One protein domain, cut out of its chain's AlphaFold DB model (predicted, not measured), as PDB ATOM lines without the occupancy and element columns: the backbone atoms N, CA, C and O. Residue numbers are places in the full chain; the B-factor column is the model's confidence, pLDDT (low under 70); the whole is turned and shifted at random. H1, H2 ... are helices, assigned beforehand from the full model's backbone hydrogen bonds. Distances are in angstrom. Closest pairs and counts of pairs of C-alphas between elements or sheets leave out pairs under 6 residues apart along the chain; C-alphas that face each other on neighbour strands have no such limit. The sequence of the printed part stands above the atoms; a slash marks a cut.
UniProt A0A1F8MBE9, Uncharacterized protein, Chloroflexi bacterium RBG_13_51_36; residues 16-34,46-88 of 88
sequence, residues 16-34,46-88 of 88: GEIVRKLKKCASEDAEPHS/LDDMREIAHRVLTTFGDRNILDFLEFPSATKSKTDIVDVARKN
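Overview. This is residues 16 to 34 and 46 to 88 of the 88 residues of an uncharacterized protein of Chloroflexi bacterium RBG_13_51_36 (UniProt A0A1F8MBE9). The longest helix, H3, and H2 make an open V, joined by a loop where the end of H2 comes near the start of H3; H1 lies off by itself across a cut. No helix touches another. The printed part has 62 residues with three named helices, in the order H1, H2, H3, and no named strand: all helix. It is extended, with a radius of gyration of the C-alphas of 16.7 A, and flat, spanning 39 by 31 by 17 A.

Arrangement. H3, residues 72 to 87, is close to but not clearly touching H2, residues 49 to 60; their closest C-alphas, Phe 60 and Ala 74, are 7.7 A apart. They run opposite ways at a steep tilt of 36 degrees, only just steep. H1, residues 16 to 26, is apart from both. Every O i to N i+4 pair is within hydrogen-bond range in H1, H2 and H3.

Along the chain. H3 measures 22.9 A and ends at C-alpha 87 (247.423, 236.719, 361.688). H2 measures 16.4 A. H1 measures 15.3 A from C-alpha 16 (227.096, 239.408, 321.464).

Size, cuts and confidence. The C-alphas farthest apart, Glu 17 and Lys 87, are 46.4 A apart. Residues 35 to 45 are cut out, with 16.5 A between C-alphas 34 and 46. The link from H2 to H3 is long. Residue 88 alone is under pLDDT 70.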
ATOM      1  N   GLY A  16     228.022 238.307 321.198       95.75
ATOM      2  CA  GLY A  16     227.096 239.408 321.464       95.75
ATOM      3  C   GLY A  16     225.694 238.935 321.862       95.75
ATOM      4  O   GLY A  16     225.064 239.519 322.747       95.75
ATOM      5  N   GLU A  17     225.201 237.851 321.260       94.12
ATOM      6  CA  GLU A  17     223.925 237.250 321.650       94.12
ATOM      7  C   GLU A  17     223.982 236.606 323.036       94.12
ATOM      8  O   GLU A  17     223.014 236.748 323.789       94.12
ATOM      9  N   ILE A  18     225.093 235.940 323.373       93.00
ATOM     10  CA  ILE A  18     225.332 235.346 324.696       93.00
ATOM     11  C   ILE A  18     225.304 236.445 325.754       93.00
ATOM     12  O   ILE A  18     224.471 236.404 326.659       93.00
ATOM     13  N   VAL A  19     226.137 237.478 325.599       96.12
ATOM     14  CA  VAL A  19     226.226 238.591 326.555       96.12
ATOM     15  C   VAL A  19     224.877 239.289 326.710       96.12
ATOM     16  O   VAL A  19     224.447 239.567 327.829       96.12
ATOM     17  N   ARG A  20     224.159 239.540 325.607       95.62
ATOM     18  CA  ARG A  20     222.826 240.158 325.654       95.62
ATOM     19  C   ARG A  20     221.821 239.302 326.427       95.62
ATOM     20  O   ARG A  20     221.052 239.844 327.216       95.62
ATOM     21  N   LYS A  21     221.797 237.987 326.192       93.75
ATOM     22  CA  LYS A  21     220.893 237.064 326.896       93.75
ATOM     23  C   LYS A  21     221.215 236.999 328.387       93.75
ATOM     24  O   LYS A  21     220.296 237.127 329.186       93.75
ATOM     25  N   LEU A  22     222.492 236.889 328.748       94.62
ATOM     26  CA  LEU A  22     222.931 236.882 330.147       94.62
ATOM     27  C   LEU A  22     222.574 238.191 330.864       94.62
ATOM     28  O   LEU A  22     222.040 238.150 331.966       94.62
ATOM     29  N   LYS A  23     222.769 239.346 330.214       94.88
ATOM     30  CA  LYS A  23     222.341 240.650 330.752       94.88
ATOM     31  C   LYS A  23     220.833 240.726 330.969       94.88
ATOM     32  O   LYS A  23     220.395 241.306 331.953       94.88
ATOM     33  N   LYS A  24     220.042 240.147 330.062       96.06
ATOM     34  CA  LYS A  24     218.589 240.076 330.232       96.06
ATOM     35  C   LYS A  24     218.218 239.229 331.451       96.06
ATOM     36  O   LYS A  24     217.407 239.683 332.244       96.06
ATOM     37  N   CYS A  25     218.831 238.058 331.624       93.31
ATOM     38  CA  CYS A  25     218.623 237.242 332.822       93.31
ATOM     39  C   CYS A  25     218.973 238.024 334.098       93.31
ATOM     40  O   CYS A  25     218.139 238.132 334.984       93.31
ATOM     41  N   ALA A  26     220.148 238.658 334.140       92.50
ATOM     42  CA  ALA A  26     220.584 239.443 335.296       92.50
ATOM     43  C   ALA A  26     219.700 240.674 335.579       92.50
ATOM     44  O   ALA A  26     219.641 241.141 336.708       92.50
ATOM     45  N   SER A  27     218.998 241.217 334.575       93.75
ATOM     46  CA  SER A  27     218.097 242.366 334.772       93.75
ATOM     47  C   SER A  27     216.836 242.040 335.579       93.75
ATOM     48  O   SER A  27     216.132 242.955 335.999       93.75
ATOM     49  N   GLU A  28     216.547 240.752 335.776       93.94
ATOM     50  CA  GLU A  28     215.436 240.272 336.599       93.94
ATOM     51  C   GLU A  28     215.858 240.066 338.068       93.94
ATOM     52  O   GLU A  28     214.995 239.931 338.938       93.94
ATOM     53  N   ASP A  29     217.166 240.086 338.356       91.06
ATOM     54  CA  ASP A  29     217.704 239.938 339.706       91.06
ATOM     55  C   ASP A  29     217.504 241.217 340.537       91.06
ATOM     56  O   ASP A  29     217.410 242.338 340.030       91.06
ATOM     57  N   ALA A  30     217.460 241.059 341.861       89.81
ATOM     58  CA  ALA A  30     217.432 242.200 342.765       89.81
ATOM     59  C   ALA A  30     218.765 242.961 342.720       89.81
ATOM     60  O   ALA A  30     219.822 242.356 342.870       89.81
ATOM     61  N   GLU A  31     218.704 244.290 342.582       86.56
ATOM     62  CA  GLU A  31     219.885 245.162 342.527       86.56
ATOM     63  C   GLU A  31     220.710 245.069 343.829       86.56
ATOM     64  O   GLU A  31     220.239 245.545 344.877       86.56
ATOM     65  N   PRO A  32     221.933 244.499 343.788       83.69
ATOM     66  CA  PRO A  32     222.763 244.291 344.971       83.69
ATOM     67  C   PRO A  32     223.101 245.568 345.738       83.69
ATOM     68  O   PRO A  32     223.167 245.545 346.967       83.69
ATOM     69  N   HIS A  33     223.240 246.693 345.034       78.81
ATOM     70  CA  HIS A  33     223.648 247.978 345.611       78.81
ATOM     71  C   HIS A  33     222.462 248.854 346.043       78.81
ATOM     72  O   HIS A  33     222.634 249.978 346.506       78.81
ATOM     73  N   SER A  34     221.229 248.356 345.916       84.75
ATOM     74  CA  SER A  34     220.017 249.124 346.242       84.75
ATOM     75  C   SER A  34     219.783 249.329 347.744       84.75
ATOM     76  O   SER A  34     218.835 250.018 348.124       84.75
ATOM     77  N   LEU A  46     235.310 249.255 349.275       78.12
ATOM     78  CA  LEU A  46     236.351 249.846 348.429       78.12
ATOM     79  C   LEU A  46     235.862 249.833 346.985       78.12
ATOM     80  O   LEU A  46     235.567 248.761 346.446       78.12
ATOM     81  N   ASP A  47     235.823 251.013 346.375       75.25
ATOM     82  CA  ASP A  47     235.267 251.234 345.035       75.25
ATOM     83  C   ASP A  47     235.929 250.334 343.974       75.25
ATOM     84  O   ASP A  47     235.262 249.798 343.085       75.25
ATOM     85  N   ASP A  48     237.223 250.051 344.141       86.31
ATOM     86  CA  ASP A  48     238.016 249.279 343.182       86.31
ATOM     87  C   ASP A  48     238.004 247.762 343.443       86.31
ATOM     88  O   ASP A  48     238.517 246.990 342.626       86.31
ATOM     89  N   MET A  49     237.413 247.281 344.551       85.75
ATOM     90  CA  MET A  49     237.471 245.850 344.901       85.75
ATOM     91  C   MET A  49     236.896 244.960 343.804       85.75
ATOM     92  O   MET A  49     237.440 243.891 343.524       85.75
ATOM     93  N   ARG A  50     235.792 245.385 343.179       84.38
ATOM     94  CA  ARG A  50     235.147 244.608 342.116       84.38
ATOM     95  C   ARG A  50     236.045 244.497 340.889       84.38
ATOM     96  O   ARG A  50     236.130 243.426 340.290       84.38
ATOM     97  N   GLU A  51     236.728 245.579 340.528       89.38
ATOM     98  CA  GLU A  51     237.672 245.574 339.410       89.38
ATOM     99  C   GLU A  51     238.861 244.656 339.709       89.38
ATOM    100  O   GLU A  51     239.227 243.819 338.879       89.38
ATOM    101  N   ILE A  52     239.425 244.756 340.916       91.00
ATOM    102  CA  ILE A  52     240.528 243.899 341.362       91.00
ATOM    103  C   ILE A  52     240.103 242.427 341.319       91.00
ATOM    104  O   ILE A  52     240.809 241.607 340.730       91.00
ATOM    105  N   ALA A  53     238.936 242.089 341.874       89.88
ATOM    106  CA  ALA A  53     238.416 240.725 341.880       89.88
ATOM    107  C   ALA A  53     238.229 240.177 340.458       89.88
ATOM    108  O   ALA A  53     238.646 239.055 340.176       89.88
ATOM    109  N   HIS A  54     237.673 240.977 339.542       90.81
ATOM    110  CA  HIS A  54     237.501 240.580 338.145       90.81
ATOM    111  C   HIS A  54     238.849 240.326 337.456       90.81
ATOM    112  O   HIS A  54     239.034 239.293 336.814       90.81
ATOM    113  N   ARG A  55     239.829 241.222 337.639       93.88
ATOM    114  CA  ARG A  55     241.181 241.059 337.077       93.88
ATOM    115  C   ARG A  55     241.869 239.800 337.602       93.88
ATOM    116  O   ARG A  55     242.482 239.069 336.821       93.88
ATOM    117  N   VAL A  56     241.763 239.527 338.902       92.25
ATOM    118  CA  VAL A  56     242.330 238.316 339.516       92.25
ATOM    119  C   VAL A  56     241.627 237.066 338.986       92.25
ATOM    120  O   VAL A  56     242.312 236.124 338.589       92.25
ATOM    121  N   LEU A  57     240.293 237.071 338.891       92.19
ATOM    122  CA  LEU A  57     239.530 235.952 338.335       92.19
ATOM    123  C   LEU A  57     239.947 235.645 336.894       92.19
ATOM    124  O   LEU A  57     240.196 234.492 336.578       92.19
ATOM    125  N   THR A  58     240.090 236.651 336.029       93.69
ATOM    126  CA  THR A  58     240.574 236.433 334.654       93.69
ATOM    127  C   THR A  58     242.018 235.922 334.622       93.69
ATOM    128  O   THR A  58     242.353 235.103 333.777       93.69
ATOM    129  N   THR A  59     242.873 236.363 335.550       92.31
ATOM    130  CA  THR A  59     244.296 235.967 335.595       92.31
ATOM    131  C   THR A  59     244.505 234.508 336.019       92.31
ATOM    132  O   THR A  59     245.490 233.882 335.617       92.31
ATOM    133  N   PHE A  60     243.617 233.983 336.866       91.69
ATOM    134  CA  PHE A  60     243.722 232.643 337.453       91.69
ATOM    135  C   PHE A  60     242.586 231.701 337.026       91.69
ATOM    136  O   PHE A  60     242.552 230.564 337.483       91.69
ATOM    137  N   GLY A  61     241.655 232.153 336.182       91.25
ATOM    138  CA  GLY A  61     240.395 231.457 335.898       91.25
ATOM    139  C   GLY A  61     240.545 230.127 335.161       91.25
ATOM    140  O   GLY A  61     239.633 229.306 335.203       91.25
ATOM    141  N   ASP A  62     241.689 229.900 334.521       91.25
ATOM    142  CA  ASP A  62     242.065 228.655 333.850       91.25
ATOM    143  C   ASP A  62     242.954 227.739 334.711       91.25
ATOM    144  O   ASP A  62     243.284 226.627 334.299       91.25
ATOM    145  N   ARG A  63     243.340 228.178 335.915       91.38
ATOM    146  CA  ARG A  63     244.245 227.436 336.801       91.38
ATOM    147  C   ARG A  63     243.447 226.597 337.780       91.38
ATOM    148  O   ARG A  63     242.781 227.110 338.678       91.38
ATOM    149  N   ASN A  64     243.574 225.288 337.646       90.06
ATOM    150  CA  ASN A  64     242.972 224.346 338.572       90.06
ATOM    151  C   ASN A  64     243.883 224.131 339.787       90.06
ATOM    152  O   ASN A  64     245.047 223.764 339.654       90.06
ATOM    153  N   ILE A  65     243.347 224.314 340.994       88.88
ATOM    154  CA  ILE A  65     244.111 224.134 342.236       88.88
ATOM    155  C   ILE A  65     244.524 222.674 342.494       88.88
ATOM    156  O   ILE A  65     245.423 222.426 343.295       88.88
ATOM    157  N   LEU A  66     243.864 221.710 341.847       90.75
ATOM    158  CA  LEU A  66     244.206 220.291 341.959       90.75
ATOM    159  C   LEU A  66     245.483 219.936 341.179       90.75
ATOM    160  O   LEU A  66     246.169 218.989 341.554       90.75
ATOM    161  N   ASP A  67     245.830 220.730 340.165       93.00
ATOM    162  CA  ASP A  67     246.982 220.520 339.280       93.00
ATOM    163  C   ASP A  67     248.184 221.336 339.802       93.00
ATOM    164  O   ASP A  67     248.644 222.321 339.221       93.00
ATOM    165  N   PHE A  68     248.638 220.990 341.010       87.94
ATOM    166  CA  PHE A  68     249.593 221.796 341.784       87.94
ATOM    167  C   PHE A  68     251.032 221.768 341.248       87.94
ATOM    168  O   PHE A  68     251.835 222.616 341.649       87.94
ATOM    169  N   LEU A  69     251.375 220.815 340.375       93.00
ATOM    170  CA  LEU A  69     252.677 220.779 339.700       93.00
ATOM    171  C   LEU A  69     252.714 221.789 338.549       93.00
ATOM    172  O   LEU A  69     253.722 222.463 338.339       93.00
ATOM    173  N   GLU A  70     251.595 221.928 337.850       95.25
ATOM    174  CA  GLU A  70     251.392 222.812 336.711       95.25
ATOM    175  C   GLU A  70     251.138 224.252 337.175       95.25
ATOM    176  O   GLU A  70     251.628 225.210 336.569       95.25
ATOM    177  N   PHE A  71     250.425 224.420 338.295       95.19
ATOM    178  CA  PHE A  71     250.030 225.724 338.830       95.19
ATOM    179  C   PHE A  71     250.476 225.940 340.284       95.19
ATOM    180  O   PHE A  71     249.645 226.193 341.164       95.19
ATOM    181  N   PRO A  72     251.792 225.985 340.571       94.06
ATOM    182  CA  PRO A  72     252.292 226.220 341.930       94.06
ATOM    183  C   PRO A  72     251.818 227.564 342.519       94.06
ATOM    184  O   PRO A  72     251.697 227.720 343.735       94.06
ATOM    185  N   SER A  73     251.490 228.535 341.658       93.19
ATOM    186  CA  SER A  73     250.911 229.824 342.057       93.19
ATOM    187  C   SER A  73     249.535 229.711 342.730       93.19
ATOM    188  O   SER A  73     249.262 230.481 343.650       93.19
ATOM    189  N   ALA A  74     248.689 228.753 342.328       88.88
ATOM    190  CA  ALA A  74     247.364 228.556 342.921       88.88
ATOM    191  C   ALA A  74     247.484 228.029 344.361       88.88
ATOM    192  O   ALA A  74     246.841 228.542 345.278       88.88
ATOM    193  N   THR A  75     248.388 227.071 344.575       89.12
ATOM    194  CA  THR A  75     248.706 226.533 345.904       89.12
ATOM    195  C   THR A  75     249.315 227.598 346.810       89.12
ATOM    196  O   THR A  75     248.896 227.730 347.959       89.12
ATOM    197  N   LYS A  76     250.259 228.399 346.297       92.81
ATOM    198  CA  LYS A  76     250.860 229.496 347.065       92.81
ATOM    199  C   LYS A  76     249.817 230.532 347.493       92.81
ATOM    200  O   LYS A  76     249.752 230.856 348.671       92.81
ATOM    201  N   SER A  77     248.975 230.987 346.563       91.19
ATOM    202  CA  SER A  77     247.909 231.959 346.847       91.19
ATOM    203  C   SER A  77     246.985 231.484 347.973       91.19
ATOM    204  O   SER A  77     246.705 232.229 348.910       91.19
ATOM    205  N   LYS A  78     246.582 230.206 347.952       88.12
ATOM    206  CA  LYS A  78     245.791 229.604 349.036       88.12
ATOM    207  C   LYS A  78     246.508 229.676 350.387       88.12
ATOM    208  O   LYS A  78     245.876 230.027 351.381       88.12
ATOM    209  N   THR A  79     247.790 229.317 350.437       92.12
ATOM    210  CA  THR A  79     248.577 229.379 351.677       92.12
ATOM    211  C   THR A  79     248.684 230.812 352.190       92.12
ATOM    212  O   THR A  79     248.391 231.050 353.359       92.12
ATOM    213  N   ASP A  80     248.995 231.766 351.310       95.00
ATOM    214  CA  ASP A  80     249.117 233.182 351.668       95.00
ATOM    215  C   ASP A  80     247.793 233.724 352.252       95.00
ATOM    216  O   ASP A  80     247.803 234.418 353.270       95.00
ATOM    217  N   ILE A  81     246.639 233.350 351.679       92.38
ATOM    218  CA  ILE A  81     245.308 233.719 352.203       92.38
ATOM    219  C   ILE A  81     245.083 233.158 353.613       92.38
ATOM    220  O   ILE A  81     244.624 233.879 354.501       92.38
ATOM    221  N   VAL A  82     245.406 231.879 353.837       93.25
ATOM    222  CA  VAL A  82     245.270 231.242 355.160       93.25
ATOM    223  C   VAL A  82     246.173 231.922 356.186       93.25
ATOM    224  O   VAL A  82     245.753 232.142 357.322       93.25
ATOM    225  N   ASP A  83     247.390 232.287 355.797       96.44
ATOM    226  CA  ASP A  83     248.337 232.949 356.687       96.44
ATOM    227  C   ASP A  83     247.896 234.369 357.054       96.44
ATOM    228  O   ASP A  83     248.050 234.771 358.209       96.44
ATOM    229  N   VAL A  84     247.301 235.120 356.121       95.00
ATOM    230  CA  VAL A  84     246.683 236.422 356.426       95.00
ATOM    231  C   VAL A  84     245.505 236.249 357.385       95.00
ATOM    232  O   VAL A  84     245.400 236.993 358.360       95.00
ATOM    233  N   ALA A  85     244.646 235.254 357.156       91.31
ATOM    234  CA  ALA A  85     243.487 235.001 358.011       91.31
ATOM    235  C   ALA A  85     243.870 234.567 359.436       91.31
ATOM    236  O   ALA A  85     243.144 234.871 360.371       91.31
ATOM    237  N   ARG A  86     245.005 233.877 359.615       91.88
ATOM    238  CA  ARG A  86     245.520 233.453 360.932       91.88
ATOM    239  C   ARG A  86     246.207 234.558 361.730       91.88
ATOM    240  O   ARG A  86     246.387 234.402 362.934       91.88
ATOM    241  N   LYS A  87     246.702 235.599 361.057       79.31
ATOM    242  CA  LYS A  87     247.423 236.719 361.688       79.31
ATOM    243  C   LYS A  87     246.495 237.831 362.188       79.31
ATOM    244  O   LYS A  87     246.988 238.739 362.853       79.31
ATOM    245  N   ASN A  88     245.209 237.758 361.854       54.19
ATOM    246  CA  ASN A  88     244.142 238.596 362.404       54.19
ATOM    247  C   ASN A  88     243.363 237.815 363.464       54.19
ATOM    248  O   ASN A  88     242.805 238.475 364.364       54.19
TER     249      ASN A  88